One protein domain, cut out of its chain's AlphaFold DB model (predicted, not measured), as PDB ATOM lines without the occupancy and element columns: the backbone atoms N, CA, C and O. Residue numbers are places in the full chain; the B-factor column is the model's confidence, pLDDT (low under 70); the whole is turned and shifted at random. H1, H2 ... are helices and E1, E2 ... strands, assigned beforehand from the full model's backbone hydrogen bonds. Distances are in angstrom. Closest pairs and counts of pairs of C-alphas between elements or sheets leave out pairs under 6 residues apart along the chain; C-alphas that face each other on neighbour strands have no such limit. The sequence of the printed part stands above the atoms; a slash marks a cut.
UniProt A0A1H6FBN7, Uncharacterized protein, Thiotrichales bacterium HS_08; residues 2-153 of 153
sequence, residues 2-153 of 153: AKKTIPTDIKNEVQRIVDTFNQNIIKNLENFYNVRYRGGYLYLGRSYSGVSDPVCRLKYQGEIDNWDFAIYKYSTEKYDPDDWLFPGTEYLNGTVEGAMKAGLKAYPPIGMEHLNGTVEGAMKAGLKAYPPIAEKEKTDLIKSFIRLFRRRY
ATOM      1  N   ALA A   2     195.679 283.802 213.992       55.81
ATOM      2  CA  ALA A   2     195.639 284.657 212.804       55.81
ATOM      3  C   ALA A   2     196.871 284.408 211.919       55.81
ATOM      4  O   ALA A   2     197.985 284.232 212.418       55.81
ATOM      5  N   LYS A   3     196.670 284.358 210.602       59.34
ATOM      6  CA  LYS A   3     197.741 284.112 209.634       59.34
ATOM      7  C   LYS A   3     198.670 285.330 209.640       59.34
ATOM      8  O   LYS A   3     198.326 286.350 209.045       59.34
ATOM      9  N   LYS A   4     199.815 285.239 210.334       72.56
ATOM     10  CA  LYS A   4     200.849 286.287 210.331       72.56
ATOM     11  C   LYS A   4     201.241 286.554 208.879       72.56
ATOM     12  O   LYS A   4     201.850 285.712 208.220       72.56
ATOM     13  N   THR A   5     200.784 287.684 208.366       89.44
ATOM     14  CA  THR A   5     201.025 288.142 207.002       89.44
ATOM     15  C   THR A   5     201.943 289.341 207.107       89.44
ATOM     16  O   THR A   5     201.818 290.115 208.052       89.44
ATOM     17  N   ILE A   6     202.874 289.474 206.170       92.50
ATOM     18  CA  ILE A   6     203.826 290.586 206.186       92.50
ATOM     19  C   ILE A   6     203.046 291.899 205.980       92.50
ATOM     20  O   ILE A   6     202.326 291.997 204.971       92.50
ATOM     21  N   PRO A   7     203.160 292.875 206.900       94.69
ATOM     22  CA  PRO A   7     202.538 294.190 206.767       94.69
ATOM     23  C   PRO A   7     202.986 294.934 205.499       94.69
ATOM     24  O   PRO A   7     204.068 294.687 204.963       94.69
ATOM     25  N   THR A   8     202.141 295.817 204.968       94.62
ATOM     26  CA  THR A   8     202.408 296.514 203.695       94.62
ATOM     27  C   THR A   8     203.577 297.492 203.796       94.62
ATOM     28  O   THR A   8     204.386 297.575 202.880       94.62
ATOM     29  N   ASP A   9     203.699 298.191 204.918       95.50
ATOM     30  CA  ASP A   9     204.836 299.041 205.273       95.50
ATOM     31  C   ASP A   9     206.157 298.261 205.234       95.50
ATOM     32  O   ASP A   9     207.101 298.692 204.571       95.50
ATOM     33  N   ILE A  10     206.183 297.056 205.810       95.81
ATOM     34  CA  ILE A  10     207.348 296.166 205.749       95.81
ATOM     35  C   ILE A  10     207.639 295.735 204.310       95.81
ATOM     36  O   ILE A  10     208.789 295.770 203.888       95.81
ATOM     37  N   LYS A  11     206.624 295.380 203.508       95.88
ATOM     38  CA  LYS A  11     206.830 295.046 202.082       95.88
ATOM     39  C   LYS A  11     207.423 296.214 201.291       95.88
ATOM     40  O   LYS A  11     208.275 295.987 200.436       95.88
ATOM     41  N   ASN A  12     206.984 297.439 201.571       96.56
ATOM     42  CA  ASN A  12     207.494 298.641 200.916       96.56
ATOM     43  C   ASN A  12     208.949 298.923 201.312       96.56
ATOM     44  O   ASN A  12     209.750 299.310 200.465       96.56
ATOM     45  N   GLU A  13     209.303 298.712 202.582       96.31
ATOM     46  CA  GLU A  13     210.687 298.814 203.058       96.31
ATOM     47  C   GLU A  13     211.579 297.753 202.402       96.31
ATOM     48  O   GLU A  13     212.616 298.079 201.829       96.31
ATOM     49  N   VAL A  14     211.135 296.494 202.381       96.19
ATOM     50  CA  VAL A  14     211.841 295.400 201.700       96.19
ATOM     51  C   VAL A  14     212.061 295.719 200.223       96.19
ATOM     52  O   VAL A  14     213.164 295.516 199.717       96.19
ATOM     53  N   GLN A  15     211.047 296.245 199.531       96.56
ATOM     54  CA  GLN A  15     211.185 296.635 198.130       96.56
ATOM     55  C   GLN A  15     212.260 297.718 197.954       96.56
ATOM     56  O   GLN A  15     213.129 297.568 197.099       96.56
ATOM     57  N   ARG A  16     212.278 298.750 198.812       96.44
ATOM     58  CA  ARG A  16     213.321 299.792 198.795       96.44
ATOM     59  C   ARG A  16     214.724 299.230 199.015       96.44
ATOM     60  O   ARG A  16     215.650 299.632 198.310       96.44
ATOM     61  N   ILE A  17     214.885 298.297 199.953       95.81
ATOM     62  CA  ILE A  17     216.165 297.622 200.213       95.81
ATOM     63  C   ILE A  17     216.626 296.858 198.964       95.81
ATOM     64  O   ILE A  17     217.773 296.997 198.543       95.81
ATOM     65  N   VAL A  18     215.731 296.089 198.340       94.75
ATOM     66  CA  VAL A  18     216.032 295.292 197.140       94.75
ATOM     67  C   VAL A  18     216.379 296.179 195.949       94.75
ATOM     68  O   VAL A  18     217.372 295.925 195.269       94.75
ATOM     69  N   ASP A  19     215.619 297.246 195.717       94.50
ATOM     70  CA  ASP A  19     215.868 298.175 194.613       94.50
ATOM     71  C   ASP A  19     217.214 298.883 194.787       94.50
ATOM     72  O   ASP A  19     218.017 298.935 193.854       94.50
ATOM     73  N   THR A  20     217.508 299.340 196.007       94.25
ATOM     74  CA  THR A  20     218.795 299.958 196.358       94.25
ATOM     75  C   THR A  20     219.946 298.981 196.132       94.25
ATOM     76  O   THR A  20     220.973 299.343 195.559       94.25
ATOM     77  N   PHE A  21     219.781 297.719 196.533       93.19
ATOM     78  CA  PHE A  21     220.784 296.676 196.337       93.19
ATOM     79  C   PHE A  21     221.020 296.381 194.851       93.19
ATOM     80  O   PHE A  21     222.163 296.325 194.392       93.19
ATOM     81  N   ASN A  22     219.947 296.242 194.072       91.06
ATOM     82  CA  ASN A  22     220.021 296.014 192.631       91.06
ATOM     83  C   ASN A  22     220.745 297.162 191.915       91.06
ATOM     84  O   ASN A  22     221.627 296.914 191.090       91.06
ATOM     85  N   GLN A  23     220.429 298.408 192.270       89.69
ATOM     86  CA  GLN A  23     221.041 299.599 191.679       89.69
ATOM     87  C   GLN A  23     222.508 299.773 192.085       89.69
ATOM     88  O   GLN A  23     223.345 300.073 191.236       89.69
ATOM     89  N   ASN A  24     222.841 299.570 193.362       87.38
ATOM     90  CA  ASN A  24     224.161 299.920 193.891       87.38
ATOM     91  C   ASN A  24     225.175 298.781 193.839       87.38
ATOM     92  O   ASN A  24     226.372 299.049 193.733       87.38
ATOM     93  N   ILE A  25     224.725 297.528 193.926       85.00
ATOM     94  CA  ILE A  25     225.608 296.359 194.013       85.00
ATOM     95  C   ILE A  25     225.574 295.563 192.713       85.00
ATOM     96  O   ILE A  25     226.636 295.269 192.171       85.00
ATOM     97  N   ILE A  26     224.389 295.246 192.181       81.56
ATOM     98  CA  ILE A  26     224.315 294.416 190.972       81.56
ATOM     99  C   ILE A  26     224.633 295.211 189.700       81.56
ATOM    100  O   ILE A  26     225.385 294.725 188.855       81.56
ATOM    101  N   LYS A  27     224.082 296.428 189.566       79.44
ATOM    102  CA  LYS A  27     224.323 297.357 188.442       79.44
ATOM    103  C   LYS A  27     224.045 296.771 187.044       79.44
ATOM    104  O   LYS A  27     224.565 297.277 186.052       79.44
ATOM    105  N   ASN A  28     223.236 295.716 186.944       74.31
ATOM    106  CA  ASN A  28     222.916 295.041 185.688       74.31
ATOM    107  C   ASN A  28     221.393 294.894 185.543       74.31
ATOM    108  O   ASN A  28     220.725 294.397 186.439       74.31
ATOM    109  N   LEU A  29     220.846 295.333 184.408       70.31
ATOM    110  CA  LEU A  29     219.402 295.307 184.138       70.31
ATOM    111  C   LEU A  29     218.873 293.906 183.805       70.31
ATOM    112  O   LEU A  29     217.681 293.651 183.941       70.31
ATOM    113  N   GLU A  30     219.744 292.992 183.386       72.44
ATOM    114  CA  GLU A  30     219.385 291.610 183.059       72.44
ATOM    115  C   GLU A  30     219.632 290.646 184.217       72.44
ATOM    116  O   GLU A  30     219.251 289.485 184.124       72.44
ATOM    117  N   ASN A  31     220.267 291.117 185.290       79.44
ATOM    118  CA  ASN A  31     220.608 290.333 186.464       79.44
ATOM    119  C   ASN A  31     220.216 291.127 187.703       79.44
ATOM    120  O   ASN A  31     220.902 292.077 188.048       79.44
ATOM    121  N   PHE A  32     219.120 290.774 188.361       86.31
ATOM    122  CA  PHE A  32     218.641 291.517 189.526       86.31
ATOM    123  C   PHE A  32     217.848 290.616 190.464       86.31
ATOM    124  O   PHE A  32     217.291 289.595 190.055       86.31
ATOM    125  N   TYR A  33     217.784 290.996 191.734       91.62
ATOM    126  CA  TYR A  33     216.918 290.339 192.697       91.62
ATOM    127  C   TYR A  33     215.469 290.747 192.493       91.62
ATOM    128  O   TYR A  33     215.149 291.932 192.388       91.62
ATOM    129  N   ASN A  34     214.583 289.761 192.495       92.50
ATOM    130  CA  ASN A  34     213.147 289.966 192.499       92.50
ATOM    131  C   ASN A  34     212.523 289.314 193.732       92.50
ATOM    132  O   ASN A  34     212.964 288.267 194.208       92.50
ATOM    133  N   VAL A  35     211.465 289.936 194.239       94.56
ATOM    134  CA  VAL A  35     210.772 289.484 195.443       94.56
ATOM    135  C   VAL A  35     209.358 289.029 195.133       94.56
ATOM    136  O   VAL A  35     208.656 289.609 194.305       94.56
ATOM    137  N   ARG A  36     208.919 287.969 195.812       95.00
ATOM    138  CA  ARG A  36     207.529 287.502 195.800       95.00
ATOM    139  C   ARG A  36     207.075 287.241 197.229       95.00
ATOM    140  O   ARG A  36     207.800 286.638 198.011       95.00
ATOM    141  N   TYR A  37     205.860 287.650 197.574       94.88
ATOM    142  CA  TYR A  37     205.316 287.477 198.922       94.88
ATOM    143  C   TYR A  37     204.229 286.405 198.937       94.88
ATOM    144  O   TYR A  37     203.333 286.413 198.093       94.88
ATOM    145  N   ARG A  38     204.257 285.507 199.928       93.62
ATOM    146  CA  ARG A  38     203.175 284.538 200.161       93.62
ATOM    147  C   ARG A  38     203.007 284.277 201.655       93.62
ATOM    148  O   ARG A  38     203.819 283.598 202.279       93.62
ATOM    149  N   GLY A  39     201.914 284.786 202.224       92.25
ATOM    150  CA  GLY A  39     201.652 284.706 203.664       92.25
ATOM    151  C   GLY A  39     202.693 285.486 204.475       92.25
ATOM    152  O   GLY A  39     202.933 286.658 204.197       92.25
ATOM    153  N   GLY A  40     203.302 284.827 205.462       94.25
ATOM    154  CA  GLY A  40     204.392 285.370 206.285       94.25
ATOM    155  C   GLY A  40     205.790 285.215 205.676       94.25
ATOM    156  O   GLY A  40     206.776 285.372 206.390       94.25
ATOM    157  N   TYR A  41     205.884 284.851 204.395       95.62
ATOM    158  CA  TYR A  41     207.150 284.557 203.729       95.62
ATOM    159  C   TYR A  41     207.420 285.502 202.559       95.62
ATOM    160  O   TYR A  41     206.525 285.817 201.767       95.62
ATOM    161  N   LEU A  42     208.688 285.870 202.441       95.94
ATOM    162  CA  LEU A  42     209.314 286.545 201.319       95.94
ATOM    163  C   LEU A  42     210.151 285.510 200.553       95.94
ATOM    164  O   LEU A  42     210.972 284.811 201.134       95.94
ATOM    165  N   TYR A  43     209.928 285.395 199.254       96.25
ATOM    166  CA  TYR A  43     210.679 284.530 198.351       96.25
ATOM    167  C   TYR A  43     211.582 285.423 197.524       96.25
ATOM    168  O   TYR A  43     211.093 286.294 196.797       96.25
ATOM    169  N   LEU A  44     212.882 285.207 197.666       94.62
ATOM    170  CA  LEU A  44     213.897 285.925 196.926       94.62
ATOM    171  C   LEU A  44     214.306 285.072 195.726       94.62
ATOM    172  O   LEU A  44     214.739 283.923 195.875       94.62
ATOM    173  N   GLY A  45     214.128 285.638 194.541       91.81
ATOM    174  CA  GLY A  45     214.595 285.071 193.288       91.81
ATOM    175  C   GLY A  45     215.647 285.964 192.651       91.81
ATOM    176  O   GLY A  45     215.763 287.147 192.980       91.81
ATOM    177  N   ARG A  46     216.406 285.388 191.729       88.75
ATOM    178  CA  ARG A  46     217.337 286.107 190.875       88.75
ATOM    179  C   ARG A  46     216.850 286.005 189.442       88.75
ATOM    180  O   ARG A  46     216.684 284.910 188.923       88.75
ATOM    181  N   SER A  47     216.576 287.147 188.828       85.06
ATOM    182  CA  SER A  47     216.218 287.217 187.419       85.06
ATOM    183  C   SER A  47     217.489 287.231 186.581       85.06
ATOM    184  O   SER A  47     218.361 288.050 186.856       85.06
ATOM    185  N   TYR A  48     217.581 286.357 185.583       80.56
ATOM    186  CA  TYR A  48     218.602 286.351 184.544       80.56
ATOM    187  C   TYR A  48     217.932 286.308 183.168       80.56
ATOM    188  O   TYR A  48     217.206 285.364 182.859       80.56
ATOM    189  N   SER A  49     218.119 287.352 182.356       71.44
ATOM    190  CA  SER A  49     217.551 287.455 180.996       71.44
ATOM    191  C   SER A  49     216.046 287.111 180.911       71.44
ATOM    192  O   SER A  49     215.570 286.577 179.912       71.44
ATOM    193  N   GLY A  50     215.283 287.422 181.968       69.69
ATOM    194  CA  GLY A  50     213.836 287.185 182.062       69.69
ATOM    195  C   GLY A  50     213.413 285.884 182.758       69.69
ATOM    196  O   GLY A  50     212.227 285.724 183.050       69.69
ATOM    197  N   VAL A  51     214.347 284.985 183.081       76.31
ATOM    198  CA  VAL A  51     214.094 283.770 183.873       76.31
ATOM    199  C   VAL A  51     214.392 284.055 185.341       76.31
ATOM    200  O   VAL A  51     215.436 284.607 185.656       76.31
ATOM    201  N   SER A  52     213.474 283.719 186.251       82.94
ATOM    202  CA  SER A  52     213.633 283.967 187.690       82.94
ATOM    203  C   SER A  52     213.933 282.668 188.428       82.94
ATOM    204  O   SER A  52     213.035 281.846 188.617       82.94
ATOM    205  N   ASP A  53     215.178 282.528 188.870       86.75
ATOM    206  CA  ASP A  53     215.670 281.381 189.623       86.75
ATOM    207  C   ASP A  53     215.494 281.583 191.134       86.75
ATOM    208  O   ASP A  53     215.738 282.679 191.652       86.75
ATOM    209  N   PRO A  54     215.074 280.553 191.886       90.12
ATOM    210  CA  PRO A  54     214.949 280.641 193.334       90.12
ATOM    211  C   PRO A  54     216.324 280.733 194.011       90.12
ATOM    212  O   PRO A  54     217.246 279.982 193.701       90.12
ATOM    213  N   VAL A  55     216.446 281.633 194.990       91.38
ATOM    214  CA  VAL A  55     217.674 281.804 195.784       91.38
ATOM    215  C   VAL A  55     217.427 281.396 197.225       91.38
ATOM    216  O   VAL A  55     218.009 280.437 197.724       91.38
ATOM    217  N   CYS A  56     216.528 282.096 197.908       93.50
ATOM    218  CA  CYS A  56     216.210 281.804 199.296       93.50
ATOM    219  C   CYS A  56     214.774 282.207 199.627       93.50
ATOM    220  O   CYS A  56     214.066 282.848 198.843       93.50
ATOM    221  N   ARG A  57     214.331 281.801 200.810       95.75
ATOM    222  CA  ARG A  57     213.066 282.215 201.399       95.75
ATOM    223  C   ARG A  57     213.333 282.755 202.793       95.75
ATOM    224  O   ARG A  57     214.048 282.140 203.574       95.75
ATOM    225  N   LEU A  58     212.689 283.868 203.098       95.50
ATOM    226  CA  LEU A  58     212.757 284.567 204.366       95.50
ATOM    227  C   LEU A  58     211.390 284.509 205.048       95.50
ATOM    228  O   LEU A  58     210.364 284.755 204.410       95.50
ATOM    229  N   LYS A  59     211.352 284.169 206.333       95.88
ATOM    230  CA  LYS A  59     210.130 284.171 207.146       95.88
ATOM    231  C   LYS A  59     210.148 285.369 208.078       95.88
ATOM    232  O   LYS A  59     211.063 285.509 208.876       95.88
ATOM    233  N   TYR A  60     209.122 286.200 207.997       94.81
ATOM    234  CA  TYR A  60     209.014 287.400 208.818       94.81
ATOM    235  C   TYR A  60     208.707 287.055 210.279       94.81
ATOM    236  O   TYR A  60     207.721 286.357 210.547       94.81
ATOM    237  N   GLN A  61     209.515 287.567 211.213       93.19
ATOM    238  CA  GLN A  61     209.329 287.334 212.651       93.19
ATOM    239  C   GLN A  61     208.596 288.466 213.383       93.19
ATOM    240  O   GLN A  61     208.112 288.254 214.494       93.19
ATOM    241  N   GLY A  62     208.399 289.619 212.739       90.31
ATOM    242  CA  GLY A  62     207.713 290.774 213.332       90.31
ATOM    243  C   GLY A  62     208.478 292.087 213.195       90.31
ATOM    244  O   GLY A  62     207.893 293.144 213.400       90.31
ATOM    245  N   GLU A  63     209.742 292.037 212.778       91.31
ATOM    246  CA  GLU A  63     210.619 293.206 212.641       91.31
ATOM    247  C   GLU A  63     211.366 293.159 211.299       91.31
ATOM    248  O   GLU A  63     211.519 292.095 210.693       91.31
ATOM    249  N   ILE A  64     211.767 294.323 210.780       92.25
ATOM    250  CA  ILE A  64     212.389 294.448 209.448       92.25
ATOM    251  C   ILE A  64     213.781 293.806 209.376       92.25
ATOM    252  O   ILE A  64     214.212 293.370 208.310       92.25
ATOM    253  N   ASP A  65     214.459 293.711 210.508       92.62
ATOM    254  CA  ASP A  65     215.796 293.162 210.708       92.62
ATOM    255  C   ASP A  65     215.777 291.762 211.342       92.62
ATOM    256  O   ASP A  65     216.829 291.229 211.689       92.62
ATOM    257  N   ASN A  66     214.598 291.134 211.434       93.62
ATOM    258  CA  ASN A  66     214.421 289.817 212.036       93.62
ATOM    259  C   ASN A  66     213.640 288.861 211.115       93.62
ATOM    260  O   ASN A  66     212.400 288.860 211.058       93.62
ATOM    261  N   TRP A  67     214.384 288.032 210.380       94.50
ATOM    262  CA  TRP A  67     213.850 287.056 209.433       94.50
ATOM    263  C   TRP A  67     214.543 285.696 209.565       94.50
ATOM    264  O   TRP A  67     215.772 285.627 209.554       94.50
ATOM    265  N   ASP A  68     213.769 284.602 209.574       94.12
ATOM    266  CA  ASP A  68     214.358 283.258 209.455       94.12
ATOM    267  C   ASP A  68     214.718 282.993 207.997       94.12
ATOM    268  O   ASP A  68     213.887 283.177 207.100       94.12
ATOM    269  N   PHE A  69     215.923 282.489 207.761       93.44
ATOM    270  CA  PHE A  69     216.438 282.206 206.431       93.44
ATOM    271  C   PHE A  69     216.313 280.724 206.062       93.44
ATOM    272  O   PHE A  69     216.489 279.841 206.894       93.44
ATOM    273  N   ALA A  70     216.031 280.454 204.787       92.94
ATOM    274  CA  ALA A  70     216.116 279.127 204.190       92.94
ATOM    275  C   ALA A  70     216.685 279.227 202.770       92.94
ATOM    276  O   ALA A  70     216.101 279.905 201.917       92.94
ATOM    277  N   ILE A  71     217.793 278.538 202.503       90.81
ATOM    278  CA  ILE A  71     218.417 278.493 201.173       90.81
ATOM    279  C   ILE A  71     217.643 277.539 200.256       90.81
ATOM    280  O   ILE A  71     217.080 276.547 200.718       90.81
ATOM    281  N   TYR A  72     217.575 277.824 198.955       88.25
ATOM    282  CA  TYR A  72     216.981 276.904 197.988       88.25
ATOM    283  C   TYR A  72     217.977 275.830 197.534       88.25
ATOM    284  O   TYR A  72     218.959 276.116 196.866       88.25
ATOM    285  N   LYS A  73     217.703 274.558 197.809       86.19
ATOM    286  CA  LYS A  73     218.544 273.440 197.365       86.19
ATOM    287  C   LYS A  73     218.034 272.883 196.051       86.19
ATOM    288  O   LYS A  73     217.007 272.209 196.029       86.19
ATOM    289  N   TYR A  74     218.803 273.072 194.982       79.50
ATOM    290  CA  TYR A  74     218.489 272.524 193.660       79.50
ATOM    291  C   TYR A  74     218.467 270.995 193.636       79.50
ATOM    292  O   TYR A  74     217.592 270.412 193.012       79.50
ATOM    293  N   SER A  75     219.351 270.336 194.392       78.44
ATOM    294  CA  SER A  75     219.369 268.865 194.487       78.44
ATOM    295  C   SER A  75     218.078 268.242 195.035       78.44
ATOM    296  O   SER A  75     217.808 267.074 194.775       78.44
ATOM    297  N   THR A  76     217.287 269.003 195.794       81.69
ATOM    298  CA  THR A  76     216.022 268.541 196.386       81.69
ATOM    299  C   THR A  76     214.819 269.382 195.969       81.69
ATOM    300  O   THR A  76     213.720 269.122 196.454       81.69
ATOM    301  N   GLU A  77     215.036 270.410 195.146       83.44
ATOM    302  CA  GLU A  77     214.063 271.425 194.721       83.44
ATOM    303  C   GLU A  77     213.245 272.029 195.881       83.44
ATOM    304  O   GLU A  77     212.030 272.228 195.805       83.44
ATOM    305  N   LYS A  78     213.908 272.280 197.018       87.75
ATOM    306  CA  LYS A  78     213.257 272.679 198.279       87.75
ATOM    307  C   LYS A  78     214.044 273.757 199.006       87.75
ATOM    308  O   LYS A  78     215.265 273.794 198.939       87.75
ATOM    309  N   TYR A  79     213.325 274.595 199.752       89.19
ATOM    310  CA  TYR A  79     213.926 275.519 200.712       89.19
ATOM    311  C   TYR A  79     214.259 274.787 202.009       89.19
ATOM    312  O   TYR A  79     213.365 274.177 202.600       89.19
ATOM    313  N   ASP A  80     215.503 274.899 202.453       87.50
ATOM    314  CA  ASP A  80     216.031 274.213 203.627       87.50
ATOM    315  C   ASP A  80     216.507 275.245 204.667       87.50
ATOM    316  O   ASP A  80     217.449 275.992 204.391       87.50
ATOM    317  N   PRO A  81     215.811 275.378 205.813       87.44
ATOM    318  CA  PRO A  81     216.210 276.288 206.887       87.44
ATOM    319  C   PRO A  81     217.378 275.753 207.728       87.44
ATOM    320  O   PRO A  81     218.031 276.533 208.418       87.44
ATOM    321  N   ASP A  82     217.645 274.446 207.667       82.62
ATOM    322  CA  ASP A  82     218.646 273.776 208.502       82.62
ATOM    323  C   ASP A  82     219.993 273.625 207.772       82.62
ATOM    324  O   ASP A  82     220.993 273.211 208.359       82.62
ATOM    325  N   ASP A  83     220.046 273.975 206.481       76.06
ATOM    326  CA  ASP A  83     221.275 273.938 205.694       76.06
ATOM    327  C   ASP A  83     222.106 275.204 205.913       76.06
ATOM    328  O   ASP A  83     221.818 276.269 205.365       76.06
ATOM    329  N   TRP A  84     223.135 275.083 206.753       71.38
ATOM    330  CA  TRP A  84     224.065 276.164 207.103       71.38
ATOM    331  C   TRP A  84     225.471 275.930 206.527       71.38
ATOM    332  O   TRP A  84     226.429 276.588 206.927       71.38
ATOM    333  N   LEU A  85     225.620 274.980 205.598       73.75
ATOM    334  CA  LEU A  85     226.903 274.607 204.992       73.75
ATOM    335  C   LEU A  85     227.033 275.158 203.567       73.75
ATOM    336  O   LEU A  85     227.526 274.478 202.667       73.75
ATOM    337  N   PHE A  86     226.596 276.399 203.352       75.69
ATOM    338  CA  PHE A  86     226.701 277.066 202.057       75.69
ATOM    339  C   PHE A  86     227.569 278.337 202.134       75.69
ATOM    340  O   PHE A  86     227.697 278.945 203.199       75.69
ATOM    341  N   PRO A  87     228.181 278.766 201.016       76.88
ATOM    342  CA  PRO A  87     228.967 279.996 200.973       76.88
ATOM    343  C   PRO A  87     228.077 281.224 201.198       76.88
ATOM    344  O   PRO A  87     227.113 281.418 200.463       76.88
ATOM    345  N   GLY A  88     228.412 282.094 202.154       80.75
ATOM    346  CA  GLY A  88     227.659 283.326 202.415       80.75
ATOM    347  C   GLY A  88     226.833 283.323 203.695       80.75
ATOM    348  O   GLY A  88     226.156 284.313 203.969       80.75
ATOM    349  N   THR A  89     226.896 282.255 204.489       83.94
ATOM    350  CA  THR A  89     226.281 282.191 205.823       83.94
ATOM    351  C   THR A  89     226.791 283.289 206.751       83.94
ATOM    352  O   THR A  89     226.033 283.776 207.583       83.94
ATOM    353  N   GLU A  90     228.018 283.774 206.543       86.00
ATOM    354  CA  GLU A  90     228.596 284.902 207.274       86.00
ATOM    355  C   GLU A  90     227.827 286.223 207.091       86.00
ATOM    356  O   GLU A  90     227.975 287.140 207.897       86.00
ATOM    357  N   TYR A  91     226.999 286.335 206.046       90.12
ATOM    358  CA  TYR A  91     226.164 287.512 205.799       90.12
ATOM    359  C   TYR A  91     224.761 287.394 206.405       90.12
ATOM    360  O   TYR A  91     224.015 288.375 206.384       90.12
ATOM    361  N   LEU A  92     224.380 286.226 206.936       89.12
ATOM    362  CA  LEU A  92     223.075 286.031 207.561       89.12
ATOM    363  C   LEU A  92     223.034 286.699 208.936       89.12
ATOM    364  O   LEU A  92     223.445 286.136 209.944       89.12
ATOM    365  N   ASN A  93     222.489 287.908 208.967       90.81
ATOM    366  CA  ASN A  93     222.321 288.722 210.171       90.81
ATOM    367  C   ASN A  93     220.842 288.975 210.519       90.81
ATOM    368  O   ASN A  93     220.542 289.919 211.237       90.81
ATOM    369  N   GLY A  94     219.920 288.193 209.949       89.25
ATOM    370  CA  GLY A  94     218.476 288.387 210.106       89.25
ATOM    371  C   GLY A  94     217.864 289.426 209.163       89.25
ATOM    372  O   GLY A  94     216.646 289.513 209.092       89.25
ATOM    373  N   THR A  95     218.657 290.163 208.378       94.81
ATOM    374  CA  THR A  95     218.150 291.188 207.448       94.81
ATOM    375  C   THR A  95     217.968 290.665 206.020       94.81
ATOM    376  O   THR A  95     218.658 289.746 205.568       94.81
ATOM    377  N   VAL A  96     217.087 291.314 205.252       94.56
ATOM    378  CA  VAL A  96     216.909 291.016 203.819       94.56
ATOM    379  C   VAL A  96     218.183 291.305 203.014       94.56
ATOM    380  O   VAL A  96     218.519 290.556 202.098       94.56
ATOM    381  N   GLU A  97     218.926 292.357 203.361       94.62
ATOM    382  CA  GLU A  97     220.183 292.690 202.685       94.62
ATOM    383  C   GLU A  97     221.251 291.611 202.904       94.62
ATOM    384  O   GLU A  97     221.910 291.184 201.953       94.62
ATOM    385  N   GLY A  98     221.382 291.127 204.142       93.31
ATOM    386  CA  GLY A  98     222.254 290.006 204.484       93.31
ATOM    387  C   GLY A  98     221.917 288.755 203.674       93.31
ATOM    388  O   GLY A  98     222.802 288.129 203.093       93.31
ATOM    389  N   ALA A  99     220.627 288.458 203.520       93.88
ATOM    390  CA  ALA A  99     220.157 287.352 202.692       93.88
ATOM    391  C   ALA A  99     220.478 287.525 201.195       93.88
ATOM    392  O   ALA A  99     220.838 286.548 200.538       93.88
ATOM    393  N   MET A 100     220.403 288.744 200.644       93.44
ATOM    394  CA  MET A 100     220.830 289.021 199.263       93.44
ATOM    395  C   MET A 100     222.344 288.844 199.084       93.44
ATOM    396  O   MET A 100     222.781 288.288 198.074       93.44
ATOM    397  N   LYS A 101     223.161 289.267 200.057       92.19
ATOM    398  CA  LYS A 101     224.621 289.039 200.043       92.19
ATOM    399  C   LYS A 101     224.957 287.551 200.147       92.19
ATOM    400  O   LYS A 101     225.771 287.060 199.369       92.19
ATOM    401  N   ALA A 102     224.280 286.833 201.042       90.12
ATOM    402  CA  ALA A 102     224.395 285.386 201.178       90.12
ATOM    403  C   ALA A 102     224.033 284.680 199.864       90.12
ATOM    404  O   ALA A 102     224.805 283.869 199.363       90.12
ATOM    405  N   GLY A 103     222.916 285.068 199.239       88.19
ATOM    406  CA  GLY A 103     222.491 284.555 197.939       88.19
ATOM    407  C   GLY A 103     223.485 284.831 196.809       88.19
ATOM    408  O   GLY A 103     223.707 283.964 195.971       88.19
ATOM    409  N   LEU A 104     224.143 285.999 196.808       87.19
ATOM    410  CA  LEU A 104     225.176 286.325 195.818       87.19
ATOM    411  C   LEU A 104     226.405 285.429 195.952       87.19
ATOM    412  O   LEU A 104     227.001 285.063 194.943       87.19
ATOM    413  N   LYS A 105     226.795 285.133 197.193       86.19
ATOM    414  CA  LYS A 105     227.940 284.282 197.518       86.19
ATOM    415  C   LYS A 105     227.630 282.811 197.212       86.19
ATOM    416  O   LYS A 105     228.495 282.121 196.684       86.19
ATOM    417  N   ALA A 106     226.407 282.363 197.506       83.88
ATOM    418  CA  ALA A 106     225.945 280.997 197.267       83.88
ATOM    419  C   ALA A 106     225.721 280.703 195.774       83.88
ATOM    420  O   ALA A 106     226.125 279.647 195.292       83.88
ATOM    421  N   TYR A 107     225.100 281.642 195.052       82.62
ATOM    422  CA  TYR A 107     224.774 281.544 193.626       82.62
ATOM    423  C   TYR A 107     225.309 282.772 192.881       82.62
ATOM    424  O   TYR A 107     224.547 283.702 192.571       82.62
ATOM    425  N   PRO A 108     226.624 282.830 192.605       76.19
ATOM    426  CA  PRO A 108     227.207 283.939 191.870       76.19
ATOM    427  C   PRO A 108     226.635 284.000 190.448       76.19
ATOM    428  O   PRO A 108     226.236 282.984 189.871       76.19
ATOM    429  N   PRO A 109     226.553 285.203 189.863       67.44
ATOM    430  CA  PRO A 109     225.989 285.350 188.538       67.44
ATOM    431  C   PRO A 109     226.867 284.703 187.472       67.44
ATOM    432  O   PRO A 109     228.072 284.957 187.387       67.44
ATOM    433  N   ILE A 110     226.220 283.918 186.613       60.84
ATOM    434  CA  ILE A 110     226.837 283.312 185.437       60.84
ATOM    435  C   ILE A 110     227.353 284.452 184.545       60.84
ATOM    436  O   ILE A 110     226.586 285.295 184.082       60.84
ATOM    437  N   GLY A 111     228.676 284.516 184.373       51.84
ATOM    438  CA  GLY A 111     229.370 285.583 183.643       51.84
ATOM    439  C   GLY A 111     230.427 286.356 184.445       51.84
ATOM    440  O   GLY A 111     231.177 287.117 183.841       51.84
ATOM    441  N   MET A 112     230.551 286.143 185.763       41.09
ATOM    442  CA  MET A 112     231.624 286.747 186.583       41.09
ATOM    443  C   MET A 112     232.744 285.777 187.010       41.09
ATOM    444  O   MET A 112     233.663 286.188 187.708       41.09
ATOM    445  N   GLU A 113     232.732 284.516 186.563       42.47
ATOM    446  CA  GLU A 113     233.788 283.531 186.888       42.47
ATOM    447  C   GLU A 113     234.953 283.502 185.874       42.47
ATOM    448  O   GLU A 113     235.928 282.779 186.058       42.47
ATOM    449  N   HIS A 114     234.906 284.315 184.810       40.25
ATOM    450  CA  HIS A 114     235.957 284.335 183.781       40.25
ATOM    451  C   HIS A 114     237.093 285.338 184.027       40.25
ATOM    452  O   HIS A 114     238.038 285.354 183.243       40.25
ATOM    453  N   LEU A 115     237.045 286.160 185.084       38.50
ATOM    454  CA  LEU A 115     238.091 287.167 185.317       38.50
ATOM    455  C   LEU A 115     239.177 286.770 186.313       38.50
ATOM    456  O   LEU A 115     240.208 287.422 186.307       38.50
ATOM    457  N   ASN A 116     239.021 285.699 187.093       34.00
ATOM    458  CA  ASN A 116     240.118 285.131 187.882       34.00
ATOM    459  C   ASN A 116     239.931 283.615 187.950       34.00
ATOM    460  O   ASN A 116     239.016 283.128 188.608       34.00
ATOM    461  N   GLY A 117     240.748 282.888 187.185       36.59
ATOM    462  CA  GLY A 117     240.568 281.468 186.906       36.59
ATOM    463  C   GLY A 117     240.389 280.598 188.149       36.59
ATOM    464  O   GLY A 117     241.035 280.793 189.171       36.59
ATOM    465  N   THR A 118     239.531 279.588 188.058       36.00
ATOM    466  CA  THR A 118     239.932 278.198 187.780       36.00
ATOM    467  C   THR A 118     238.646 277.372 187.709       36.00
ATOM    468  O   THR A 118     237.910 277.265 188.688       36.00
ATOM    469  N   VAL A 119     238.378 276.755 186.559       40.62
ATOM    470  CA  VAL A 119     237.212 275.875 186.326       40.62
ATOM    471  C   VAL A 119     237.195 274.679 187.304       40.62
ATOM    472  O   VAL A 119     236.145 274.120 187.612       40.62
ATOM    473  N   GLU A 120     238.355 274.335 187.875       40.22
ATOM    474  CA  GLU A 120     238.516 273.309 188.912       40.22
ATOM    475  C   GLU A 120     237.867 273.664 190.257       40.22
ATOM    476  O   GLU A 120     237.490 272.754 190.994       40.22
ATOM    477  N   GLY A 121     237.698 274.951 190.589       40.03
ATOM    478  CA  GLY A 121     237.055 275.370 191.842       40.03
ATOM    479  C   GLY A 121     235.561 275.038 191.859       40.03
ATOM    480  O   GLY A 121     235.063 274.446 192.818       40.03
ATOM    481  N   ALA A 122     234.873 275.324 190.750       39.88
ATOM    482  CA  ALA A 122     233.460 275.002 190.554       39.88
ATOM    483  C   ALA A 122     233.216 273.485 190.441       39.88
ATOM    484  O   ALA A 122     232.207 272.978 190.931       39.88
ATOM    485  N   MET A 123     234.163 272.735 189.863       41.56
ATOM    486  CA  MET A 123     234.101 271.268 189.836       41.56
ATOM    487  C   MET A 123     234.354 270.637 191.217       41.56
ATOM    488  O   MET A 123     233.682 269.667 191.564       41.56
ATOM    489  N   LYS A 124     235.260 271.195 192.039       41.59
ATOM    490  CA  LYS A 124     235.525 270.722 193.415       41.59
ATOM    491  C   LYS A 124     234.409 271.046 194.408       41.59
ATOM    492  O   LYS A 124     234.203 270.267 195.333       41.59
ATOM    493  N   ALA A 125     233.681 272.149 194.219       40.81
ATOM    494  CA  ALA A 125     232.565 272.532 195.092       40.81
ATOM    495  C   ALA A 125     231.342 271.599 194.973       40.81
ATOM    496  O   ALA A 125     230.431 271.676 195.794       40.81
ATOM    497  N   GLY A 126     231.337 270.688 193.992       37.72
ATOM    498  CA  GLY A 126     230.246 269.757 193.755       37.72
ATOM    499  C   GLY A 126     229.030 270.476 193.175       37.72
ATOM    500  O   GLY A 126     228.509 271.434 193.737       37.72
ATOM    501  N   LEU A 127     228.523 269.965 192.059       42.22
ATOM    502  CA  LEU A 127     227.328 270.419 191.335       42.22
ATOM    503  C   LEU A 127     225.998 270.405 192.149       42.22
ATOM    504  O   LEU A 127     224.921 270.305 191.576       42.22
ATOM    505  N   LYS A 128     226.032 270.466 193.485       41.31
ATOM    506  CA  LYS A 128     224.863 270.439 194.378       41.31
ATOM    507  C   LYS A 128     224.173 271.796 194.540       41.31
ATOM    508  O   LYS A 128     222.998 271.814 194.911       41.31
ATOM    509  N   ALA A 129     224.898 272.895 194.317       39.28
ATOM    510  CA  ALA A 129     224.440 274.245 194.646       39.28
ATOM    511  C   ALA A 129     223.949 275.053 193.434       39.28
ATOM    512  O   ALA A 129     223.029 275.840 193.587       39.28
ATOM    513  N   TYR A 130     224.487 274.865 192.230       49.25
ATOM    514  CA  TYR A 130     224.060 275.677 191.083       49.25
ATOM    515  C   TYR A 130     222.752 275.160 190.463       49.25
ATOM    516  O   TYR A 130     222.540 273.942 190.447       49.25
ATOM    517  N   PRO A 131     221.900 276.045 189.904       49.41
ATOM    518  CA  PRO A 131     220.809 275.615 189.041       49.41
ATOM    519  C   PRO A 131     221.363 274.703 187.939       49.41
ATOM    520  O   PRO A 131     222.383 275.045 187.323       49.41
ATOM    521  N   PRO A 132     220.755 273.527 187.691       43.50
ATOM    522  CA  PRO A 132     221.151 272.683 186.580       43.50
ATOM    523  C   PRO A 132     220.873 273.455 185.292       43.50
ATOM    524  O   PRO A 132     219.733 273.587 184.860       43.50
ATOM    525  N   ILE A 133     221.929 274.003 184.694       47.09
ATOM    526  CA  ILE A 133     221.822 274.699 183.418       47.09
ATOM    527  C   ILE A 133     221.394 273.643 182.401       47.09
ATOM    528  O   ILE A 133     222.162 272.717 182.119       47.09
ATOM    529  N   ALA A 134     220.179 273.760 181.862       41.66
ATOM    530  CA  ALA A 134     219.764 272.927 180.748       41.66
ATOM    531  C   ALA A 134     220.783 273.134 179.618       41.66
ATOM    532  O   ALA A 134     221.056 274.256 179.200       41.66
ATOM    533  N   GLU A 135     221.389 272.052 179.137       42.53
ATOM    534  CA  GLU A 135     222.549 272.073 178.233       42.53
ATOM    535  C   GLU A 135     222.314 272.881 176.935       42.53
ATOM    536  O   GLU A 135     223.251 273.419 176.342       42.53
ATOM    537  N   LYS A 136     221.040 273.064 176.558       43.78
ATOM    538  CA  LYS A 136     220.577 273.947 175.476       43.78
ATOM    539  C   LYS A 136     220.800 275.443 175.738       43.78
ATOM    540  O   LYS A 136     221.170 276.165 174.815       43.78
ATOM    541  N   GLU A 137     220.627 275.919 176.968       48.84
ATOM    542  CA  GLU A 137     220.735 277.349 177.292       48.84
ATOM    543  C   GLU A 137     222.189 277.827 177.293       48.84
ATOM    544  O   GLU A 137     222.470 278.942 176.855       48.84
ATOM    545  N   LYS A 138     223.145 276.950 177.642       47.62
ATOM    546  CA  LYS A 138     224.585 277.231 177.476       47.62
ATOM    547  C   LYS A 138     224.927 277.571 176.028       47.62
ATOM    548  O   LYS A 138     225.714 278.482 175.776       47.62
ATOM    549  N   THR A 139     224.354 276.846 175.069       47.84
ATOM    550  CA  THR A 139     224.688 277.032 173.653       47.84
ATOM    551  C   THR A 139     224.084 278.314 173.091       47.84
ATOM    552  O   THR A 139     224.737 278.989 172.296       47.84
ATOM    553  N   ASP A 140     222.871 278.675 173.505       50.12
ATOM    554  CA  ASP A 140     222.199 279.879 173.012       50.12
ATOM    555  C   ASP A 140     222.758 281.160 173.635       50.12
ATOM    556  O   ASP A 140     222.917 282.160 172.928       50.12
ATOM    557  N   LEU A 141     223.195 281.106 174.896       47.56
ATOM    558  CA  LEU A 141     223.909 282.207 175.537       47.56
ATOM    559  C   LEU A 141     225.254 282.484 174.848       47.56
ATOM    560  O   LEU A 141     225.551 283.622 174.487       47.56
ATOM    561  N   ILE A 142     226.027 281.426 174.571       51.75
ATOM    562  CA  ILE A 142     227.306 281.516 173.850       51.75
ATOM    563  C   ILE A 142     227.089 282.040 172.423       51.75
ATOM    564  O   ILE A 142     227.818 282.921 171.965       51.75
ATOM    565  N   LYS A 143     226.051 281.571 171.715       46.19
ATOM    566  CA  LYS A 143     225.712 282.067 170.368       46.19
ATOM    567  C   LYS A 143     225.277 283.534 170.376       46.19
ATOM    568  O   LYS A 143     225.639 284.265 169.452       46.19
ATOM    569  N   SER A 144     224.517 283.970 171.381       45.69
ATOM    570  CA  SER A 144     224.085 285.366 171.525       45.69
ATOM    571  C   SER A 144     225.276 286.289 171.808       45.69
ATOM    572  O   SER A 144     225.428 287.328 171.164       45.69
ATOM    573  N   PHE A 145     226.202 285.849 172.663       42.81
ATOM    574  CA  PHE A 145     227.433 286.579 172.976       42.81
ATOM    575  C   PHE A 145     228.368 286.698 171.762       42.81
ATOM    576  O   PHE A 145     228.872 287.783 171.464       42.81
ATOM    577  N   ILE A 146     228.526 285.619 170.983       54.19
ATOM    578  CA  ILE A 146     229.293 285.629 169.724       54.19
ATOM    579  C   ILE A 146     228.645 286.563 168.686       54.19
ATOM    580  O   ILE A 146     229.359 287.264 167.967       54.19
ATOM    581  N   ARG A 147     227.305 286.630 168.608       48.66
ATOM    582  CA  ARG A 147     226.600 287.584 167.724       48.66
ATOM    583  C   ARG A 147     226.808 289.038 168.138       48.66
ATOM    584  O   ARG A 147     226.964 289.885 167.261       48.66
ATOM    585  N   LEU A 148     226.808 289.325 169.438       41.59
ATOM    586  CA  LEU A 148     227.044 290.668 169.972       41.59
ATOM    587  C   LEU A 148     228.488 291.130 169.726       41.59
ATOM    588  O   LEU A 148     228.697 292.272 169.323       41.59
ATOM    589  N   PHE A 149     229.470 290.236 169.862       43.97
ATOM    590  CA  PHE A 149     230.879 290.557 169.600       43.97
ATOM    591  C   PHE A 149     231.224 290.689 168.107       43.97
ATOM    592  O   PHE A 149     232.072 291.502 167.749       43.97
ATOM    593  N   ARG A 150     230.531 289.972 167.212       51.59
ATOM    594  CA  ARG A 150     230.718 290.097 165.750       51.59
ATOM    595  C   ARG A 150     230.112 291.355 165.117       51.59
ATOM    596  O   ARG A 150     230.279 291.549 163.921       51.59
ATOM    597  N   ARG A 151     229.401 292.198 165.872       49.88
ATOM    598  CA  ARG A 151     228.835 293.466 165.370       49.88
ATOM    599  C   ARG A 151     229.716 294.692 165.625       49.88
ATOM    600  O   ARG A 151     229.291 295.798 165.303       49.88
ATOM    601  N   ARG A 152     230.901 294.523 166.223       48.41
ATOM    602  CA  ARG A 152     231.774 295.643 166.619       48.41
ATOM    603  C   ARG A 152     233.179 295.643 166.005       48.41
ATOM    604  O   ARG A 152     234.016 296.400 166.483       48.41
ATOM    605  N   TYR A 153     233.401 294.862 164.949       42.47
ATOM    606  CA  TYR A 153     234.565 294.952 164.063       42.47
ATOM    607  C   TYR A 153     234.121 294.770 162.617       42.47
ATOM    608  O   TYR A 153     233.289 293.861 162.391       42.47
TER     609      TYR A 153
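This is residues 2 to 153 of the 153 residues of an uncharacterized protein of Thiotrichales bacterium HS_08 (UniProt A0A1H6FBN7). What shape do these atoms make? A strongly twisted five-strand sheet has H2 packed over one face and the long H1 beside its edge strand E1. Residues 114 to 121, 133 to 140 and 142 to 153 stick out from this body. What is it built of? The printed part has 152 residues, of mixed class, with four named helices and five named strands in the order H1 E1 E2 E3 E4 E5 H2 H3 H4; the antiparallel sheet runs E1 E2 E3 E4 E5. It is compact, with a radius of gyration of the C-alphas of 16.9 A, and spans 60 by 33 by 26 A.

Where does H1 run? H1, residues 8 to 26, starts at C-alpha 8 (202.408, 296.514, 203.695) and is 25.4 A long. Where are the strands? E1 is residues 31 to 38, E2 41 to 48, E3 51 to 63, 30.5 A long, E4 66 to 73 and E5 78 to 80. And the later helices? H2 is residues 96 to 106, H3 119 to 124, and H4 135 to 149, 22.0 A long, ending at C-alpha 149 (230.879, 290.557, 169.600).

How do the strands pair? They form a meander, each strand the antiparallel neighbour of the one before; within hydrogen-bond range are N 36 and O 43, 2.9 A, N 44 and O 56, 2.9 A, N 57 and O 70, 2.8 A, and N 73 and O 78, 2.8 A. Where are the helices? H2 is on the sheet at a height of 8.3 A, in two layers, and touches H1 at a steep tilt of 41 degrees, closest at C-alphas 17 and 97, 6.8 A. Every O i to N i+4 pair is within range in H1, H2 and H3, and 10 of 11 in H4.

Which links are long? E5 to H2 and H2 to H3 are long links, and the printed part has no cut. Where is confidence low? Residues 2 to 3, 50 and 109 to 153 have pLDDT under 70.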